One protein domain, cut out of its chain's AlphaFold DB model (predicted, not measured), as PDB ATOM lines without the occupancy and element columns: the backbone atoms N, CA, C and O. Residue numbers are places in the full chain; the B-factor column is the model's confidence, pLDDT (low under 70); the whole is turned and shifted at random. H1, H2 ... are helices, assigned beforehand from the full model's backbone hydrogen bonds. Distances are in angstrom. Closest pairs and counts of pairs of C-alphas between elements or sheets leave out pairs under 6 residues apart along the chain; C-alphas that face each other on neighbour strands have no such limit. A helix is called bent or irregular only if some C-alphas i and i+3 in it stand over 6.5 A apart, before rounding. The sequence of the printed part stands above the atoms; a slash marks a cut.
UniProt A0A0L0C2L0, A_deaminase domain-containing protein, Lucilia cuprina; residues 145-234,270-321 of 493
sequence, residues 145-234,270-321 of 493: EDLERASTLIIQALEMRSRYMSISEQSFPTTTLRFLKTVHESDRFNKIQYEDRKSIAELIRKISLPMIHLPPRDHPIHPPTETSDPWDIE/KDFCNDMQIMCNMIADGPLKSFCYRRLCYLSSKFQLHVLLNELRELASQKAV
ATOM      1  N   GLU A 145     -11.489  16.573 -75.830       81.44
ATOM      2  CA  GLU A 145     -12.205  16.212 -77.061       81.44
ATOM      3  C   GLU A 145     -11.485  15.097 -77.838       81.44
ATOM      4  O   GLU A 145     -12.088  14.108 -78.262       81.44
ATOM      5  N   ASP A 146     -10.162  15.212 -77.963       81.38
ATOM      6  CA  ASP A 146      -9.316  14.204 -78.602       81.38
ATOM      7  C   ASP A 146      -9.284  12.900 -77.789       81.38
ATOM      8  O   ASP A 146      -9.239  11.809 -78.364       81.38
ATOM      9  N   LEU A 147      -9.343  12.989 -76.456       83.19
ATOM     10  CA  LEU A 147      -9.434  11.833 -75.563       83.19
ATOM     11  C   LEU A 147     -10.754  11.075 -75.753       83.19
ATOM     12  O   LEU A 147     -10.746   9.845 -75.868       83.19
ATOM     13  N   GLU A 148     -11.880  11.786 -75.797       84.62
ATOM     14  CA  GLU A 148     -13.202  11.195 -76.014       84.62
ATOM     15  C   GLU A 148     -13.266  10.492 -77.375       84.62
ATOM     16  O   GLU A 148     -13.623   9.307 -77.460       84.62
ATOM     17  N   ARG A 149     -12.805  11.173 -78.430       87.56
ATOM     18  CA  ARG A 149     -12.719  10.606 -79.778       87.56
ATOM     19  C   ARG A 149     -11.820   9.372 -79.817       87.56
ATOM     20  O   ARG A 149     -12.244   8.328 -80.316       87.56
ATOM     21  N   ALA A 150     -10.609   9.451 -79.265       90.06
ATOM     22  CA  ALA A 150      -9.680   8.324 -79.232       90.06
ATOM     23  C   ALA A 150     -10.268   7.122 -78.476       90.06
ATOM     24  O   ALA A 150     -10.151   5.985 -78.934       90.06
ATOM     25  N   SER A 151     -10.951   7.363 -77.353       87.50
ATOM     26  CA  SER A 151     -11.595   6.301 -76.574       87.50
ATOM     27  C   SER A 151     -12.691   5.587 -77.369       87.50
ATOM     28  O   SER A 151     -12.733   4.355 -77.381       87.50
ATOM     29  N   THR A 152     -13.503   6.343 -78.110       89.88
ATOM     30  CA  THR A 152     -14.578   5.812 -78.955       89.88
ATOM     31  C   THR A 152     -14.018   4.930 -80.069       89.88
ATOM     32  O   THR A 152     -14.488   3.811 -80.266       89.88
ATOM     33  N   LEU A 153     -12.961   5.383 -80.751       93.19
ATOM     34  CA  LEU A 153     -12.316   4.609 -81.819       93.19
ATOM     35  C   LEU A 153     -11.684   3.309 -81.295       93.19
ATOM     36  O   LEU A 153     -11.795   2.265 -81.936       93.19
ATOM     37  N   ILE A 154     -11.064   3.335 -80.110       92.62
ATOM     38  CA  ILE A 154     -10.491   2.130 -79.487       92.62
ATOM     39  C   ILE A 154     -11.587   1.132 -79.105       92.62
ATOM     40  O   ILE A 154     -11.416  -0.069 -79.318       92.62
ATOM     41  N   ILE A 155     -12.705   1.607 -78.552       91.62
ATOM     42  CA  ILE A 155     -13.854   0.754 -78.218       91.62
ATOM     43  C   ILE A 155     -14.383   0.078 -79.485       91.62
ATOM     44  O   ILE A 155     -14.500  -1.145 -79.500       91.62
ATOM     45  N   GLN A 156     -14.595   0.838 -80.563       92.44
ATOM     46  CA  GLN A 156     -15.025   0.289 -81.852       92.44
ATOM     47  C   GLN A 156     -14.045  -0.772 -82.375       92.44
ATOM     48  O   GLN A 156     -14.461  -1.855 -82.789       92.44
ATOM     49  N   ALA A 157     -12.734  -0.519 -82.303       94.50
ATOM     50  CA  ALA A 157     -11.714  -1.492 -82.700       94.50
ATOM     51  C   ALA A 157     -11.768  -2.788 -81.868       94.50
ATOM     52  O   ALA A 157     -11.629  -3.895 -82.402       94.50
ATOM     53  N   LEU A 158     -11.997  -2.674 -80.558       93.44
ATOM     54  CA  LEU A 158     -12.126  -3.818 -79.656       93.44
ATOM     55  C   LEU A 158     -13.424  -4.606 -79.886       93.44
ATOM     56  O   LEU A 158     -13.391  -5.837 -79.839       93.44
ATOM     57  N   GLU A 159     -14.538  -3.933 -80.169       91.50
ATOM     58  CA  GLU A 159     -15.812  -4.562 -80.536       91.50
ATOM     59  C   GLU A 159     -15.694  -5.319 -81.862       91.50
ATOM     60  O   GLU A 159     -16.102  -6.483 -81.943       91.50
ATOM     61  N   MET A 160     -15.054  -4.717 -82.874       92.62
ATOM     62  CA  MET A 160     -14.742  -5.395 -84.136       92.62
ATOM     63  C   MET A 160     -13.936  -6.668 -83.874       92.62
ATOM     64  O   MET A 160     -14.343  -7.751 -84.300       92.62
ATOM     65  N   ARG A 161     -12.847  -6.580 -83.101       93.38
ATOM     66  CA  ARG A 161     -12.043  -7.757 -82.740       93.38
ATOM     67  C   ARG A 161     -12.875  -8.816 -82.011       93.38
ATOM     68  O   ARG A 161     -12.775  -9.990 -82.354       93.38
ATOM     69  N   SER A 162     -13.691  -8.422 -81.032       91.06
ATOM     70  CA  SER A 162     -14.551  -9.342 -80.275       91.06
ATOM     71  C   SER A 162     -15.534 -10.083 -81.182       91.06
ATOM     72  O   SER A 162     -15.709 -11.291 -81.030       91.06
ATOM     73  N   ARG A 163     -16.144  -9.388 -82.149       90.75
ATOM     74  CA  ARG A 163     -17.050  -9.985 -83.140       90.75
ATOM     75  C   ARG A 163     -16.333 -11.029 -84.000       90.75
ATOM     76  O   ARG A 163     -16.789 -12.166 -84.059       90.75
ATOM     77  N   TYR A 164     -15.190 -10.690 -84.602       92.12
ATOM     78  CA  TYR A 164     -14.423 -11.636 -85.433       92.12
ATOM     79  C   TYR A 164     -13.908 -12.843 -84.641       92.12
ATOM     80  O   TYR A 164     -13.939 -13.973 -85.133       92.12
ATOM     81  N   MET A 165     -13.465 -12.629 -83.400       90.12
ATOM     82  CA  MET A 165     -13.052 -13.724 -82.520       90.12
ATOM     83  C   MET A 165     -14.232 -14.634 -82.170       90.12
ATOM     84  O   MET A 165     -14.076 -15.844 -82.218       90.12
ATOM     85  N   SER A 166     -15.426 -14.081 -81.926       88.12
ATOM     86  CA  SER A 166     -16.633 -14.884 -81.696       88.12
ATOM     87  C   SER A 166     -17.046 -15.697 -82.924       88.12
ATOM     88  O   SER A 166     -17.442 -16.845 -82.764       88.12
ATOM     89  N   ILE A 167     -16.967 -15.126 -84.132       88.19
ATOM     90  CA  ILE A 167     -17.331 -15.833 -85.375       88.19
ATOM     91  C   ILE A 167     -16.344 -16.972 -85.676       88.19
ATOM     92  O   ILE A 167     -16.733 -18.008 -86.195       88.19
ATOM     93  N   SER A 168     -15.070 -16.795 -85.323       85.75
ATOM     94  CA  SER A 168     -14.027 -17.821 -85.474       85.75
ATOM     95  C   SER A 168     -13.887 -18.750 -84.260       85.75
ATOM     96  O   SER A 168     -12.894 -19.472 -84.166       85.75
ATOM     97  N   GLU A 169     -14.841 -18.703 -83.323       85.06
ATOM     98  CA  GLU A 169     -14.860 -19.496 -82.084       85.06
ATOM     99  C   GLU A 169     -13.579 -19.374 -81.232       85.06
ATOM    100  O   GLU A 169     -13.200 -20.268 -80.474       85.06
ATOM    101  N   GLN A 170     -12.891 -18.235 -81.324       84.19
ATOM    102  CA  GLN A 170     -11.709 -17.935 -80.524       84.19
ATOM    103  C   GLN A 170     -12.092 -17.341 -79.167       84.19
ATOM    104  O   GLN A 170     -13.031 -16.555 -79.035       84.19
ATOM    105  N   SER A 171     -11.293 -17.642 -78.142       82.75
ATOM    106  CA  SER A 171     -11.464 -17.054 -76.817       82.75
ATOM    107  C   SER A 171     -11.058 -15.578 -76.798       82.75
ATOM    108  O   SER A 171      -9.951 -15.209 -77.187       82.75
ATOM    109  N   PHE A 172     -11.943 -14.712 -76.303       82.12
ATOM    110  CA  PHE A 172     -11.663 -13.288 -76.114       82.12
ATOM    111  C   PHE A 172     -11.343 -12.983 -74.637       82.12
ATOM    112  O   PHE A 172     -11.971 -13.574 -73.752       82.12
ATOM    113  N   PRO A 173     -10.406 -12.062 -74.322       84.88
ATOM    114  CA  PRO A 173     -10.056 -11.739 -72.939       84.88
ATOM    115  C   PRO A 173     -11.268 -11.294 -72.112       84.88
ATOM    116  O   PRO A 173     -11.911 -10.286 -72.406       84.88
ATOM    117  N   THR A 174     -11.564 -12.026 -71.039       76.94
ATOM    118  CA  THR A 174     -12.786 -11.839 -70.241       76.94
ATOM    119  C   THR A 174     -12.827 -10.505 -69.508       76.94
ATOM    120  O   THR A 174     -13.882  -9.876 -69.445       76.94
ATOM    121  N   THR A 175     -11.680 -10.031 -69.013       76.69
ATOM    122  CA  THR A 175     -11.548  -8.696 -68.417       76.69
ATOM    123  C   THR A 175     -11.951  -7.616 -69.415       76.69
ATOM    124  O   THR A 175     -12.786  -6.775 -69.103       76.69
ATOM    125  N   THR A 176     -11.420  -7.671 -70.639       81.44
ATOM    126  CA  THR A 176     -11.754  -6.710 -71.696       81.44
ATOM    127  C   THR A 176     -13.225  -6.814 -72.088       81.44
ATOM    128  O   THR A 176     -13.897  -5.792 -72.183       81.44
ATOM    129  N   LEU A 177     -13.757  -8.032 -72.241       79.50
ATOM    130  CA  LEU A 177     -15.169  -8.254 -72.568       79.50
ATOM    131  C   LEU A 177     -16.107  -7.645 -71.525       79.50
ATOM    132  O   LEU A 177     -17.131  -7.067 -71.879       79.50
ATOM    133  N   ARG A 178     -15.758  -7.772 -70.239       77.56
ATOM    134  CA  ARG A 178     -16.519  -7.183 -69.133       77.56
ATOM    135  C   ARG A 178     -16.611  -5.669 -69.297       77.56
ATOM    136  O   ARG A 178     -17.713  -5.138 -69.268       77.56
ATOM    137  N   PHE A 179     -15.479  -5.001 -69.530       80.50
ATOM    138  CA  PHE A 179     -15.466  -3.554 -69.736       80.50
ATOM    139  C   PHE A 179     -16.269  -3.141 -70.970       80.50
ATOM    140  O   PHE A 179     -17.076  -2.225 -70.859       80.50
ATOM    141  N   LEU A 180     -16.129  -3.843 -72.100       81.81
ATOM    142  CA  LEU A 180     -16.884  -3.540 -73.325       81.81
ATOM    143  C   LEU A 180     -18.401  -3.624 -73.119       81.81
ATOM    144  O   LEU A 180     -19.124  -2.744 -73.568       81.81
ATOM    145  N   LYS A 181     -18.890  -4.628 -72.383       77.44
ATOM    146  CA  LYS A 181     -20.327  -4.760 -72.084       77.44
ATOM    147  C   LYS A 181     -20.868  -3.593 -71.258       77.44
ATOM    148  O   LYS A 181     -21.997  -3.172 -71.469       77.44
ATOM    149  N   THR A 182     -20.049  -3.054 -70.357       73.81
ATOM    150  CA  THR A 182     -20.439  -1.944 -69.474       73.81
ATOM    151  C   THR A 182     -20.286  -0.557 -70.101       73.81
ATOM    152  O   THR A 182     -20.723   0.421 -69.504       73.81
ATOM    153  N   VAL A 183     -19.657  -0.439 -71.279       71.06
ATOM    154  CA  VAL A 183     -19.409   0.861 -71.937       71.06
ATOM    155  C   VAL A 183     -20.713   1.597 -72.256       71.06
ATOM    156  O   VAL A 183     -20.766   2.815 -72.111       71.06
ATOM    157  N   HIS A 184     -21.752   0.858 -72.644       67.56
ATOM    158  CA  HIS A 184     -23.053   1.403 -73.046       67.56
ATOM    159  C   HIS A 184     -24.028   1.583 -71.868       67.56
ATOM    160  O   HIS A 184     -25.165   2.003 -72.066       67.56
ATOM    161  N   GLU A 185     -23.607   1.270 -70.635       67.88
ATOM    162  CA  GLU A 185     -24.435   1.441 -69.439       67.88
ATOM    163  C   GLU A 185     -24.305   2.861 -68.867       67.88
ATOM    164  O   GLU A 185     -23.211   3.335 -68.555       67.88
ATOM    165  N   SER A 186     -25.444   3.523 -68.652       50.94
ATOM    166  CA  SER A 186     -25.527   4.882 -68.101       50.94
ATOM    167  C   SER A 186     -24.984   5.013 -66.664       50.94
ATOM    168  O   SER A 186     -24.489   6.077 -66.307       50.94
ATOM    169  N   ASP A 187     -24.969   3.928 -65.873       52.34
ATOM    170  CA  ASP A 187     -24.510   3.885 -64.464       52.34
ATOM    171  C   ASP A 187     -23.134   3.213 -64.267       52.34
ATOM    172  O   ASP A 187     -22.839   2.599 -63.233       52.34
ATOM    173  N   ARG A 188     -22.251   3.327 -65.265       55.34
ATOM    174  CA  ARG A 188     -20.922   2.688 -65.290       55.34
ATOM    175  C   ARG A 188     -20.065   2.920 -64.034       55.34
ATOM    176  O   ARG A 188     -19.434   1.989 -63.551       55.34
ATOM    177  N   PHE A 189     -20.038   4.129 -63.471       51.31
ATOM    178  CA  PHE A 189     -19.135   4.458 -62.355       51.31
ATOM    179  C   PHE A 189     -19.642   3.979 -60.986       51.31
ATOM    180  O   PHE A 189     -18.831   3.736 -60.097       51.31
ATOM    181  N   ASN A 190     -20.957   3.774 -60.835       48.06
ATOM    182  CA  ASN A 190     -21.559   3.260 -59.601       48.06
ATOM    183  C   ASN A 190     -21.605   1.724 -59.574       48.06
ATOM    184  O   ASN A 190     -21.446   1.135 -58.510       48.06
ATOM    185  N   LYS A 191     -21.744   1.065 -60.735       47.94
ATOM    186  CA  LYS A 191     -21.658  -0.405 -60.858       47.94
ATOM    187  C   LYS A 191     -20.230  -0.948 -60.859       47.94
ATOM    188  O   LYS A 191     -20.014  -2.081 -60.451       47.94
ATOM    189  N   ILE A 192     -19.244  -0.154 -61.289       48.22
ATOM    190  CA  ILE A 192     -17.812  -0.493 -61.184       48.22
ATOM    191  C   ILE A 192     -17.265  -0.064 -59.802       48.22
ATOM    192  O   ILE A 192     -16.067   0.144 -59.618       48.22
ATOM    193  N   GLN A 193     -18.117   0.068 -58.779       41.91
ATOM    194  CA  GLN A 193     -17.627   0.027 -57.404       41.91
ATOM    195  C   GLN A 193     -17.145  -1.389 -57.126       41.91
ATOM    196  O   GLN A 193     -17.964  -2.281 -56.966       41.91
ATOM    197  N   TYR A 194     -15.821  -1.573 -57.107       45.84
ATOM    198  CA  TYR A 194     -15.121  -2.445 -56.160       45.84
ATOM    199  C   TYR A 194     -15.858  -3.756 -55.795       45.84
ATOM    200  O   TYR A 194     -15.895  -4.153 -54.635       45.84
ATOM    201  N   GLU A 195     -16.418  -4.478 -56.776       40.03
ATOM    202  CA  GLU A 195     -16.762  -5.890 -56.610       40.03
ATOM    203  C   GLU A 195     -15.438  -6.648 -56.619       40.03
ATOM    204  O   GLU A 195     -14.943  -7.164 -57.629       40.03
ATOM    205  N   ASP A 196     -14.822  -6.543 -55.446       45.75
ATOM    206  CA  ASP A 196     -13.502  -6.954 -55.048       45.75
ATOM    207  C   ASP A 196     -13.172  -8.336 -55.567       45.75
ATOM    208  O   ASP A 196     -13.993  -9.244 -55.487       45.75
ATOM    209  N   ARG A 197     -11.927  -8.461 -56.046       47.84
ATOM    210  CA  ARG A 197     -11.047  -9.642 -56.149       47.84
ATOM    211  C   ARG A 197     -11.717 -11.021 -56.258       47.84
ATOM    212  O   ARG A 197     -11.422 -11.711 -57.231       47.84
ATOM    213  N   LYS A 198     -12.605 -11.393 -55.330       40.84
ATOM    214  CA  LYS A 198     -13.517 -12.548 -55.367       40.84
ATOM    215  C   LYS A 198     -14.115 -12.791 -56.748       40.84
ATOM    216  O   LYS A 198     -13.919 -13.875 -57.268       40.84
ATOM    217  N   SER A 199     -14.728 -11.812 -57.425       48.22
ATOM    218  CA  SER A 199     -15.359 -12.100 -58.732       48.22
ATOM    219  C   SER A 199     -14.354 -12.375 -59.851       48.22
ATOM    220  O   SER A 199     -14.684 -13.064 -60.809       48.22
ATOM    221  N   ILE A 200     -13.122 -11.862 -59.762       43.06
ATOM    222  CA  ILE A 200     -12.092 -12.102 -60.778       43.06
ATOM    223  C   ILE A 200     -11.429 -13.453 -60.555       43.06
ATOM    224  O   ILE A 200     -11.341 -14.190 -61.530       43.06
ATOM    225  N   ALA A 201     -11.014 -13.831 -59.334       44.00
ATOM    226  CA  ALA A 201     -10.462 -15.181 -59.172       44.00
ATOM    227  C   ALA A 201     -11.513 -16.277 -59.018       44.00
ATOM    228  O   ALA A 201     -11.222 -17.394 -59.409       44.00
ATOM    229  N   GLU A 202     -12.754 -15.991 -58.627       43.44
ATOM    230  CA  GLU A 202     -13.865 -16.939 -58.773       43.44
ATOM    231  C   GLU A 202     -14.269 -17.117 -60.245       43.44
ATOM    232  O   GLU A 202     -14.678 -18.207 -60.640       43.44
ATOM    233  N   LEU A 203     -14.083 -16.097 -61.093       44.25
ATOM    234  CA  LEU A 203     -14.252 -16.216 -62.543       44.25
ATOM    235  C   LEU A 203     -13.049 -16.888 -63.220       44.25
ATOM    236  O   LEU A 203     -13.267 -17.715 -64.094       44.25
ATOM    237  N   ILE A 204     -11.805 -16.614 -62.803       45.25
ATOM    238  CA  ILE A 204     -10.622 -17.397 -63.211       45.25
ATOM    239  C   ILE A 204     -10.820 -18.849 -62.778       45.25
ATOM    240  O   ILE A 204     -10.622 -19.740 -63.591       45.25
ATOM    241  N   ARG A 205     -11.329 -19.097 -61.564       43.34
ATOM    242  CA  ARG A 205     -11.738 -20.426 -61.105       43.34
ATOM    243  C   ARG A 205     -12.802 -20.988 -62.037       43.34
ATOM    244  O   ARG A 205     -12.597 -22.078 -62.524       43.34
ATOM    245  N   LYS A 206     -13.879 -20.265 -62.378       43.44
ATOM    246  CA  LYS A 206     -14.943 -20.734 -63.302       43.44
ATOM    247  C   LYS A 206     -14.477 -20.987 -64.737       43.44
ATOM    248  O   LYS A 206     -15.035 -21.865 -65.379       43.44
ATOM    249  N   ILE A 207     -13.473 -20.262 -65.221       44.97
ATOM    250  CA  ILE A 207     -12.838 -20.472 -66.534       44.97
ATOM    251  C   ILE A 207     -11.867 -21.661 -66.481       44.97
ATOM    252  O   ILE A 207     -11.754 -22.396 -67.455       44.97
ATOM    253  N   SER A 208     -11.218 -21.885 -65.336       40.12
ATOM    254  CA  SER A 208     -10.396 -23.069 -65.053       40.12
ATOM    255  C   SER A 208     -11.225 -24.302 -64.647       40.12
ATOM    256  O   SER A 208     -10.727 -25.419 -64.709       40.12
ATOM    257  N   LEU A 209     -12.490 -24.134 -64.239       39.03
ATOM    258  CA  LEU A 209     -13.384 -25.175 -63.708       39.03
ATOM    259  C   LEU A 209     -14.039 -26.105 -64.747       39.03
ATOM    260  O   LEU A 209     -14.460 -27.172 -64.303       39.03
ATOM    261  N   PRO A 210     -14.098 -25.855 -66.078       37.81
ATOM    262  CA  PRO A 210     -14.467 -26.930 -67.001       37.81
ATOM    263  C   PRO A 210     -13.460 -28.090 -66.934       37.81
ATOM    264  O   PRO A 210     -13.795 -29.203 -67.312       37.81
ATOM    265  N   MET A 211     -12.251 -27.843 -66.405       37.19
ATOM    266  CA  MET A 211     -11.181 -28.831 -66.220       37.19
ATOM    267  C   MET A 211     -11.151 -29.486 -64.825       37.19
ATOM    268  O   MET A 211     -10.298 -30.329 -64.580       37.19
ATOM    269  N   ILE A 212     -12.032 -29.118 -63.884       39.75
ATOM    270  CA  ILE A 212     -12.014 -29.644 -62.494       39.75
ATOM    271  C   ILE A 212     -12.996 -30.814 -62.297       39.75
ATOM    272  O   ILE A 212     -12.990 -31.479 -61.265       39.75
ATOM    273  N   HIS A 213     -13.814 -31.126 -63.304       41.44
ATOM    274  CA  HIS A 213     -14.519 -32.412 -63.387       41.44
ATOM    275  C   HIS A 213     -13.712 -33.499 -64.097       41.44
ATOM    276  O   HIS A 213     -14.247 -34.561 -64.400       41.44
ATOM    277  N   LEU A 214     -12.423 -33.257 -64.334       38.81
ATOM    278  CA  LEU A 214     -11.500 -34.317 -64.682       38.81
ATOM    279  C   LEU A 214     -10.842 -34.852 -63.396       38.81
ATOM    280  O   LEU A 214     -10.496 -34.063 -62.509       38.81
ATOM    281  N   PRO A 215     -10.715 -36.182 -63.240       36.25
ATOM    282  CA  PRO A 215     -10.094 -36.781 -62.066       36.25
ATOM    283  C   PRO A 215      -8.666 -36.228 -61.866       36.25
ATOM    284  O   PRO A 215      -8.043 -35.785 -62.828       36.25
ATOM    285  N   PRO A 216      -8.082 -36.285 -60.651       41.06
ATOM    286  CA  PRO A 216      -6.762 -35.706 -60.340       41.06
ATOM    287  C   PRO A 216      -5.597 -36.142 -61.253       41.06
ATOM    288  O   PRO A 216      -4.528 -35.538 -61.214       41.06
ATOM    289  N   ARG A 217      -5.795 -37.192 -62.060       40.69
ATOM    290  CA  ARG A 217      -4.853 -37.698 -63.066       40.69
ATOM    291  C   ARG A 217      -4.804 -36.858 -64.351       40.69
ATOM    292  O   ARG A 217      -3.812 -36.945 -65.060       40.69
ATOM    293  N   ASP A 218      -5.792 -35.996 -64.579       42.31
ATOM    294  CA  ASP A 218      -5.965 -35.224 -65.816       42.31
ATOM    295  C   ASP A 218      -6.026 -33.706 -65.554       42.31
ATOM    296  O   ASP A 218      -6.622 -32.926 -66.299       42.31
ATOM    297  N   HIS A 219      -5.401 -33.253 -64.463       42.31
ATOM    298  CA  HIS A 219      -5.213 -31.825 -64.218       42.31
ATOM    299  C   HIS A 219      -4.419 -31.210 -65.394       42.31
ATOM    300  O   HIS A 219      -3.377 -31.760 -65.740       42.31
ATOM    301  N   PRO A 220      -4.771 -30.022 -65.934       48.38
ATOM    302  CA  PRO A 220      -4.128 -29.391 -67.110       48.38
ATOM    303  C   PRO A 220      -2.635 -29.031 -66.946       48.38
ATOM    304  O   PRO A 220      -2.024 -28.422 -67.821       48.38
ATOM    305  N   ILE A 221      -2.040 -29.371 -65.800       47.44
ATOM    306  CA  ILE A 221      -0.614 -29.209 -65.490       47.44
ATOM    307  C   ILE A 221       0.120 -30.546 -65.656       47.44
ATOM    308  O   ILE A 221       1.344 -30.569 -65.607       47.44
ATOM    309  N   HIS A 222      -0.566 -31.663 -65.865       48.78
ATOM    310  CA  HIS A 222       0.042 -32.948 -66.178       48.78
ATOM    311  C   HIS A 222      -0.287 -33.298 -67.631       48.78
ATOM    312  O   HIS A 222      -1.412 -33.047 -68.063       48.78
ATOM    313  N   PRO A 223       0.693 -33.782 -68.419       53.72
ATOM    314  CA  PRO A 223       0.390 -34.301 -69.746       53.72
ATOM    315  C   PRO A 223      -0.678 -35.398 -69.602       53.72
ATOM    316  O   PRO A 223      -0.634 -36.117 -68.598       53.72
ATOM    317  N   PRO A 224      -1.626 -35.514 -70.551       56.25
ATOM    318  CA  PRO A 224      -2.632 -36.567 -70.517       56.25
ATOM    319  C   PRO A 224      -1.949 -37.917 -70.297       56.25
ATOM    320  O   PRO A 224      -1.027 -38.272 -71.030       56.25
ATOM    321  N   THR A 225      -2.359 -38.642 -69.259       53.50
ATOM    322  CA  THR A 225      -1.749 -39.936 -68.900       53.50
ATOM    323  C   THR A 225      -2.257 -41.081 -69.782       53.50
ATOM    324  O   THR A 225      -1.971 -42.245 -69.501       53.50
ATOM    325  N   GLU A 226      -3.062 -40.779 -70.805       55.66
ATOM    326  CA  GLU A 226      -3.724 -41.784 -71.626       55.66
ATOM    327  C   GLU A 226      -2.699 -42.561 -72.458       55.66
ATOM    328  O   GLU A 226      -2.050 -42.051 -73.364       55.66
ATOM    329  N   THR A 227      -2.556 -43.832 -72.091       54.88
ATOM    330  CA  THR A 227      -1.743 -44.870 -72.734       54.88
ATOM    331  C   THR A 227      -2.405 -45.478 -73.978       54.88
ATOM    332  O   THR A 227      -1.989 -46.549 -74.420       54.88
ATOM    333  N   SER A 228      -3.466 -44.868 -74.510       67.50
ATOM    334  CA  SER A 228      -4.069 -45.274 -75.784       67.50
ATOM    335  C   SER A 228      -3.191 -44.830 -76.953       67.50
ATOM    336  O   SER A 228      -2.423 -43.875 -76.835       67.50
ATOM    337  N   ASP A 229      -3.281 -45.541 -78.079       72.56
ATOM    338  CA  ASP A 229      -2.593 -45.125 -79.299       72.56
ATOM    339  C   ASP A 229      -3.118 -43.734 -79.715       72.56
ATOM    340  O   ASP A 229      -4.321 -43.590 -79.939       72.56
ATOM    341  N   PRO A 230      -2.261 -42.696 -79.797       75.19
ATOM    342  CA  PRO A 230      -2.681 -41.341 -80.162       75.19
ATOM    343  C   PRO A 230      -3.264 -41.247 -81.579       75.19
ATOM    344  O   PRO A 230      -3.888 -40.237 -81.914       75.19
ATOM    345  N   TRP A 231      -3.046 -42.264 -82.417       81.94
ATOM    346  CA  TRP A 231      -3.535 -42.315 -83.793       81.94
ATOM    347  C   TRP A 231      -4.832 -43.117 -83.953       81.94
ATOM    348  O   TRP A 231      -5.439 -43.055 -85.025       81.94
ATOM    349  N   ASP A 232      -5.269 -43.841 -82.920       79.25
ATOM    350  CA  ASP A 232      -6.495 -44.639 -82.953       79.25
ATOM    351  C   ASP A 232      -7.702 -43.752 -82.615       79.25
ATOM    352  O   ASP A 232      -8.025 -43.493 -81.456       79.25
ATOM    353  N   ILE A 233      -8.320 -43.199 -83.662       76.38
ATOM    354  CA  ILE A 233      -9.430 -42.249 -83.559       76.38
ATOM    355  C   ILE A 233     -10.685 -42.875 -84.170       76.38
ATOM    356  O   ILE A 233     -10.668 -43.344 -85.310       76.38
ATOM    357  N   GLU A 234     -11.803 -42.805 -83.445       79.62
ATOM    358  CA  GLU A 234     -13.117 -43.169 -83.976       79.62
ATOM    359  C   GLU A 234     -13.507 -42.226 -85.122       79.62
ATOM    360  O   GLU A 234     -13.821 -41.049 -84.918       79.62
ATOM    361  N   LYS A 270     -16.375  -8.556 -98.581       90.69
ATOM    362  CA  LYS A 270     -16.685  -7.118 -98.652       90.69
ATOM    363  C   LYS A 270     -16.710  -6.470 -97.266       90.69
ATOM    364  O   LYS A 270     -16.104  -5.420 -97.082       90.69
ATOM    365  N   ASP A 271     -17.362  -7.119 -96.302       90.75
ATOM    366  CA  ASP A 271     -17.457  -6.625 -94.926       90.75
ATOM    367  C   ASP A 271     -16.073  -6.610 -94.268       90.75
ATOM    368  O   ASP A 271     -15.689  -5.615 -93.662       90.75
ATOM    369  N   PHE A 272     -15.278  -7.662 -94.487       91.94
ATOM    370  CA  PHE A 272     -13.896  -7.727 -94.016       91.94
ATOM    371  C   PHE A 272     -13.017  -6.620 -94.610       91.94
ATOM    372  O   PHE A 272     -12.277  -5.964 -93.880       91.94
ATOM    373  N   CYS A 273     -13.103  -6.369 -95.919       94.50
ATOM    374  CA  CYS A 273     -12.358  -5.289 -96.565       94.50
ATOM    375  C   CYS A 273     -12.766  -3.910 -96.030       94.50
ATOM    376  O   CYS A 273     -11.892  -3.078 -95.789       94.50
ATOM    377  N   ASN A 274     -14.062  -3.678 -95.810       95.50
ATOM    378  CA  ASN A 274     -14.564  -2.429 -95.234       95.50
ATOM    379  C   ASN A 274     -14.064  -2.241 -93.794       95.50
ATOM    380  O   ASN A 274     -13.516  -1.190 -93.467       95.50
ATOM    381  N   ASP A 275     -14.171  -3.272 -92.952       95.31
ATOM    382  CA  ASP A 275     -13.670  -3.245 -91.573       95.31
ATOM    383  C   ASP A 275     -12.145  -3.039 -91.527       95.31
ATOM    384  O   ASP A 275     -11.631  -2.291 -90.694       95.31
ATOM    385  N   MET A 276     -11.405  -3.648 -92.460       95.12
ATOM    386  CA  MET A 276      -9.962  -3.444 -92.600       95.12
ATOM    387  C   MET A 276      -9.632  -1.995 -92.975       95.12
ATOM    388  O   MET A 276      -8.711  -1.417 -92.402       95.12
ATOM    389  N   GLN A 277     -10.386  -1.378 -93.889       95.75
ATOM    390  CA  GLN A 277     -10.216   0.038 -94.231       95.75
ATOM    391  C   GLN A 277     -10.516   0.951 -93.038       95.75
ATOM    392  O   GLN A 277      -9.759   1.889 -92.788       95.75
ATOM    393  N   ILE A 278     -11.563   0.653 -92.263       95.44
ATOM    394  CA  ILE A 278     -11.871   1.366 -91.015       95.44
ATOM    395  C   ILE A 278     -10.683   1.268 -90.047       95.44
ATOM    396  O   ILE A 278     -10.228   2.289 -89.530       95.44
ATOM    397  N   MET A 279     -10.116   0.072 -89.859       95.06
ATOM    398  CA  MET A 279      -8.924  -0.130 -89.031       95.06
ATOM    399  C   MET A 279      -7.704   0.644 -89.553       95.06
ATOM    400  O   MET A 279      -7.000   1.274 -88.765       95.06
ATOM    401  N   CYS A 280      -7.454   0.650 -90.865       95.31
ATOM    402  CA  CYS A 280      -6.378   1.440 -91.471       95.31
ATOM    403  C   CYS A 280      -6.561   2.946 -91.227       95.31
ATOM    404  O   CYS A 280      -5.594   3.625 -90.880       95.31
ATOM    405  N   ASN A 281      -7.792   3.452 -91.338       95.12
ATOM    406  CA  ASN A 281      -8.117   4.848 -91.052       95.12
ATOM    407  C   ASN A 281      -7.879   5.191 -89.574       95.12
ATOM    408  O   ASN A 281      -7.289   6.228 -89.282       95.12
ATOM    409  N   MET A 282      -8.253   4.302 -88.646       94.69
ATOM    410  CA  MET A 282      -7.945   4.461 -87.218       94.69
ATOM    411  C   MET A 282      -6.430   4.481 -86.961       94.69
ATOM    412  O   MET A 282      -5.944   5.302 -86.192       94.69
ATOM    413  N   ILE A 283      -5.650   3.620 -87.622       94.00
ATOM    414  CA  ILE A 283      -4.182   3.584 -87.469       94.00
ATOM    415  C   ILE A 283      -3.519   4.869 -87.999       94.00
ATOM    416  O   ILE A 283      -2.493   5.305 -87.464       94.00
ATOM    417  N   ALA A 284      -4.083   5.466 -89.050       93.44
ATOM    418  CA  ALA A 284      -3.599   6.710 -89.646       93.44
ATOM    419  C   ALA A 284      -4.045   7.977 -88.884       93.44
ATOM    420  O   ALA A 284      -3.484   9.047 -89.121       93.44
ATOM    421  N   ASP A 285      -5.013   7.873 -87.967       92.38
ATOM    422  CA  ASP A 285      -5.517   8.999 -87.175       92.38
ATOM    423  C   ASP A 285      -4.437   9.523 -86.204       92.38
ATOM    424  O   ASP A 285      -3.972   8.831 -85.293       92.38
ATOM    425  N   GLY A 286      -3.997  10.765 -86.427       90.38
ATOM    426  CA  GLY A 286      -2.913  11.404 -85.671       90.38
ATOM    427  C   GLY A 286      -3.200  11.568 -84.169       90.38
ATOM    428  O   GLY A 286      -2.349  11.176 -83.358       90.38
ATOM    429  N   PRO A 287      -4.368  12.115 -83.773       89.81
ATOM    430  CA  PRO A 287      -4.771  12.221 -82.369       89.81
ATOM    431  C   PRO A 287      -4.801  10.867 -81.653       89.81
ATOM    432  O   PRO A 287      -4.168  10.719 -80.603       89.81
ATOM    433  N   LEU A 288      -5.432   9.847 -82.248       91.06
ATOM    434  CA  LEU A 288      -5.482   8.495 -81.686       91.06
ATOM    435  C   LEU A 288      -4.080   7.902 -81.509       91.06
ATOM    436  O   LEU A 288      -3.768   7.337 -80.458       91.06
ATOM    437  N   LYS A 289      -3.200   8.069 -82.499       90.88
ATOM    438  CA  LYS A 289      -1.811   7.597 -82.423       90.88
ATOM    439  C   LYS A 289      -1.042   8.261 -81.283       90.88
ATOM    440  O   LYS A 289      -0.327   7.583 -80.542       90.88
ATOM    441  N   SER A 290      -1.219   9.568 -81.120       88.94
ATOM    442  CA  SER A 290      -0.560  10.365 -80.082       88.94
ATOM    443  C   SER A 290      -1.055   9.978 -78.687       88.94
ATOM    444  O   SER A 290      -0.247   9.779 -77.777       88.94
ATOM    445  N   PHE A 291      -2.369   9.785 -78.536       89.06
ATOM    446  CA  PHE A 291      -2.980   9.263 -77.317       89.06
ATOM    447  C   PHE A 291      -2.440   7.871 -76.959       89.06
ATOM    448  O   PHE A 291      -1.960   7.665 -75.843       89.06
ATOM    449  N   CYS A 292      -2.452   6.930 -77.908       91.06
ATOM    450  CA  CYS A 292      -1.947   5.571 -77.704       91.06
ATOM    451  C   CYS A 292      -0.466   5.565 -77.308       91.06
ATOM    452  O   CYS A 292      -0.098   4.879 -76.355       91.06
ATOM    453  N   TYR A 293       0.373   6.357 -77.982       90.12
ATOM    454  CA  TYR A 293       1.796   6.473 -77.653       90.12
ATOM    455  C   TYR A 293       2.005   6.960 -76.216       90.12
ATOM    456  O   TYR A 293       2.668   6.290 -75.424       90.12
ATOM    457  N   ARG A 294       1.370   8.074 -75.834       86.75
ATOM    458  CA  ARG A 294       1.477   8.609 -74.467       86.75
ATOM    459  C   ARG A 294       0.943   7.638 -73.425       86.75
ATOM    460  O   ARG A 294       1.550   7.483 -72.367       86.75
ATOM    461  N   ARG A 295      -0.153   6.939 -73.729       87.62
ATOM    462  CA  ARG A 295      -0.710   5.917 -72.842       87.62
ATOM    463  C   ARG A 295       0.254   4.751 -72.645       87.62
ATOM    464  O   ARG A 295       0.397   4.289 -71.515       87.62
ATOM    465  N   LEU A 296       0.924   4.294 -73.701       91.31
ATOM    466  CA  LEU A 296       1.946   3.249 -73.615       91.31
ATOM    467  C   LEU A 296       3.162   3.715 -72.806       91.31
ATOM    468  O   LEU A 296       3.597   2.982 -71.919       91.31
ATOM    469  N   CYS A 297       3.648   4.943 -73.021       90.06
ATOM    470  CA  CYS A 297       4.711   5.535 -72.200       90.06
ATOM    471  C   CYS A 297       4.314   5.576 -70.720       90.06
ATOM    472  O   CYS A 297       5.056   5.092 -69.869       90.06
ATOM    473  N   TYR A 298       3.111   6.066 -70.413       86.38
ATOM    474  CA  TYR A 298       2.585   6.095 -69.050       86.38
ATOM    475  C   TYR A 298       2.510   4.696 -68.420       86.38
ATOM    476  O   TYR A 298       2.917   4.514 -67.274       86.38
ATOM    477  N   LEU A 299       2.012   3.692 -69.153       88.25
ATOM    478  CA  LEU A 299       1.953   2.309 -68.666       88.25
ATOM    479  C   LEU A 299       3.353   1.735 -68.410       88.25
ATOM    480  O   LEU A 299       3.548   1.070 -67.392       88.25
ATOM    481  N   SER A 300       4.318   2.037 -69.279       90.44
ATOM    482  CA  SER A 300       5.719   1.648 -69.109       90.44
ATOM    483  C   SER A 300       6.333   2.284 -67.860       90.44
ATOM    484  O   SER A 300       6.869   1.575 -67.009       90.44
ATOM    485  N   SER A 301       6.190   3.600 -67.677       89.88
ATOM    486  CA  SER A 301       6.689   4.300 -66.484       89.88
ATOM    487  C   SER A 301       6.005   3.817 -65.202       89.88
ATOM    488  O   SER A 301       6.658   3.635 -64.175       89.88
ATOM    489  N   LYS A 302       4.697   3.534 -65.249       85.88
ATOM    490  CA  LYS A 302       3.968   2.944 -64.118       85.88
ATOM    491  C   LYS A 302       4.501   1.555 -63.760       85.88
ATOM    492  O   LYS A 302       4.588   1.229 -62.577       85.88
ATOM    493  N   PHE A 303       4.853   0.744 -64.757       89.38
ATOM    494  CA  PHE A 303       5.470  -0.561 -64.531       89.38
ATOM    495  C   PHE A 303       6.877  -0.429 -63.932       89.38
ATOM    496  O   PHE A 303       7.177  -1.107 -62.955       89.38
ATOM    497  N   GLN A 304       7.700   0.503 -64.421       89.94
ATOM    498  CA  GLN A 304       9.015   0.794 -63.832       89.94
ATOM    499  C   GLN A 304       8.902   1.211 -62.359       89.94
ATOM    500  O   GLN A 304       9.625   0.694 -61.509       89.94
ATOM    501  N   LEU A 305       7.947   2.083 -62.028       88.12
ATOM    502  CA  LEU A 305       7.690   2.480 -60.644       88.12
ATOM    503  C   LEU A 305       7.232   1.298 -59.779       88.12
ATOM    504  O   LEU A 305       7.659   1.166 -58.635       88.12
ATOM    505  N   HIS A 306       6.388   0.416 -60.324       87.75
ATOM    506  CA  HIS A 306       6.004  -0.823 -59.646       87.75
ATOM    507  C   HIS A 306       7.226  -1.691 -59.329       87.75
ATOM    508  O   HIS A 306       7.339  -2.140 -58.191       87.75
ATOM    509  N   VAL A 307       8.145  -1.878 -60.282       88.19
ATOM    510  CA  VAL A 307       9.390  -2.633 -60.064       88.19
ATOM    511  C   VAL A 307      10.203  -2.000 -58.932       88.19
ATOM    512  O   VAL A 307      10.532  -2.688 -57.971       88.19
ATOM    513  N   LEU A 308      10.434  -0.683 -58.964       87.12
ATOM    514  CA  LEU A 308      11.199   0.020 -57.922       87.12
ATOM    515  C   LEU A 308      10.596  -0.134 -56.515       87.12
ATOM    516  O   LEU A 308      11.331  -0.261 -55.536       87.12
ATOM    517  N   LEU A 309       9.265  -0.131 -56.399       86.12
ATOM    518  CA  LEU A 309       8.574  -0.230 -55.108       86.12
ATOM    519  C   LEU A 309       8.419  -1.670 -54.606       86.12
ATOM    520  O   LEU A 309       8.333  -1.898 -53.395       86.12
ATOM    521  N   ASN A 310       8.334  -2.645 -55.515       87.06
ATOM    522  CA  ASN A 310       7.887  -3.997 -55.192       87.06
ATOM    523  C   ASN A 310       8.899  -5.110 -55.492       87.06
ATOM    524  O   ASN A 310       8.645  -6.226 -55.046       87.06
ATOM    525  N   GLU A 311      10.045  -4.837 -56.129       87.62
ATOM    526  CA  GLU A 311      11.069  -5.846 -56.481       87.62
ATOM    527  C   GLU A 311      11.398  -6.773 -55.296       87.62
ATOM    528  O   GLU A 311      11.348  -7.997 -55.405       87.62
ATOM    529  N   LEU A 312      11.668  -6.200 -54.118       83.56
ATOM    530  CA  LEU A 312      12.006  -6.981 -52.924       83.56
ATOM    531  C   LEU A 312      10.847  -7.851 -52.425       83.56
ATOM    532  O   LEU A 312      11.079  -8.942 -51.903       83.56
ATOM    533  N   ARG A 313       9.602  -7.380 -52.570       82.69
ATOM    534  CA  ARG A 313       8.399  -8.129 -52.175       82.69
ATOM    535  C   ARG A 313       8.109  -9.260 -53.157       82.69
ATOM    536  O   ARG A 313       7.761 -10.354 -52.715       82.69
ATOM    537  N   GLU A 314       8.278  -9.017 -54.455       85.50
ATOM    538  CA  GLU A 314       8.170 -10.041 -55.500       85.50
ATOM    539  C   GLU A 314       9.212 -11.138 -55.287       85.50
ATOM    540  O   GLU A 314       8.860 -12.316 -55.240       85.50
ATOM    541  N   LEU A 315      10.466 -10.758 -55.035       84.19
ATOM    542  CA  LEU A 315      11.551 -11.698 -54.769       84.19
ATOM    543  C   LEU A 315      11.313 -12.516 -53.491       84.19
ATOM    544  O   LEU A 315      11.581 -13.718 -53.468       84.19
ATOM    545  N   ALA A 316      10.784 -11.892 -52.435       81.81
ATOM    546  CA  ALA A 316      10.402 -12.601 -51.214       81.81
ATOM    547  C   ALA A 316       9.249 -13.583 -51.451       81.81
ATOM    548  O   ALA A 316       9.289 -14.716 -50.977       81.81
ATOM    549  N   SER A 317       8.256 -13.178 -52.245       81.31
ATOM    550  CA  SER A 317       7.109 -14.019 -52.597       81.31
ATOM    551  C   SER A 317       7.515 -15.214 -53.458       81.31
ATOM    552  O   SER A 317       7.042 -16.320 -53.214       81.31
ATOM    553  N   GLN A 318       8.444 -15.032 -54.400       81.88
ATOM    554  CA  GLN A 318       9.027 -16.133 -55.172       81.88
ATOM    555  C   GLN A 318       9.769 -17.121 -54.260       81.88
ATOM    556  O   GLN A 318       9.522 -18.321 -54.329       81.88
ATOM    557  N   LYS A 319      10.614 -16.626 -53.342       81.94
ATOM    558  CA  LYS A 319      11.349 -17.469 -52.376       81.94
ATOM    559  C   LYS A 319      10.439 -18.200 -51.384       81.94
ATOM    560  O   LYS A 319      10.810 -19.264 -50.895       81.94
ATOM    561  N   ALA A 320       9.263 -17.651 -51.084       79.38
ATOM    562  CA  ALA A 320       8.281 -18.272 -50.198       79.38
ATOM    563  C   ALA A 320       7.540 -19.464 -50.839       79.38
ATOM    564  O   ALA A 320       6.801 -20.181 -50.150       79.38
ATOM    565  N   VAL A 321       7.702 -19.695 -52.147       78.31
ATOM    566  CA  VAL A 321       7.162 -20.872 -52.834       78.31
ATOM    567  C   VAL A 321       8.292 -21.886 -53.041       78.31
ATOM    568  O   VAL A 321       9.031 -21.793 -54.021       78.31
TER     569      VAL A 321
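What this domain is: This is residues 145 to 234 and 270 to 321 of the 493 residues of the protein "A_deaminase domain-containing protein" of Lucilia cuprina (UniProt A0A0L0C2L0). A loose, open group of helices is built round the long helix H1, with H2 on one side of it, H5 on the opposite side, and the start of the long bent helix H6 making a corner with the first part of H1. Residues 293 to 321, of which 293 to 319 belong to H6, stick out as one arm, while H4 and the unnamed residues 212 to 234 lead away from H1 as another. The printed part has 142 residues with six named helices, H1 to H6 in order, and no named strand; its class is all helix. It is only just loose, close to extended, with a radius of gyration of the C-alphas of 21.5 A and spans of 60 by 51 by 30 A.

Where its parts are: H1, residues 145 to 167, runs 33.5 A from C-alpha 145 at (-12.205, 16.212, -77.061). H2 is residues 174 to 182, and H3 is residues 188 to 191. H4, residues 198 to 211, is 19.7 A long and only just irregular: C-alphas 207 and 210 are 6.7 A apart. H5, residues 270 to 284, runs 21.1 A from C-alpha 270 at (-16.685, -7.118, -98.652). H6, residues 286 to 319, was assigned as one helix by its hydrogen bonds but is bent, with C-alphas 309 and 312 7.9 A apart; its arms are H6a, residues 286 to 309, 34.7 A long, and H6b, residues 312 to 319, ending at C-alpha 319 at (11.349, -17.469, -52.376).

How they stand to each other: H1 is the hub, touching three helices, and the helix packing is mostly crossed, meaning mostly not at shallow tilts, but only just. With residues 155 to 162 alone it touches H2, closest at the C-alphas of Ile 155 and Leu 180, 7.2 A, at a steep tilt of 59 degrees, opposite ways. With residues 153 to 160 alone it only just touches H5, with 3 pairs of C-alphas within 8 A, closest at Leu 153 and Met 282, 6.9 A; the shallow tilt of 33 degrees, opposite ways, is only just short of steep. With residues 146 to 153 alone it touches residues 287 to 291 of H6a, closest at the C-alphas of Ala 150 and Leu 288, 4.9 A, about perpendicular at 84 degrees. H6b touches no helix and is only just about perpendicular to H6a, at 71 degrees. H3 is close to H2 but not clearly touching, while H4 is near H2. In H1, H2, H5, H6a and H6b every O i to N i+4 pair is within hydrogen-bond range, in H4 8 of 10 are, and H3 is too short for such a pair.

The domain as a whole: The C-alphas of Glu 145 and Asp 229 are the two farthest apart, 62.1 A. Residues 235 to 269 are not printed, and C-alphas 234 and 270 are 39.1 A apart across the cut. Of the links that are printed whole, none is long. Mean pLDDT of the printed part is 74.3, and residues 184 to 228 are under 70.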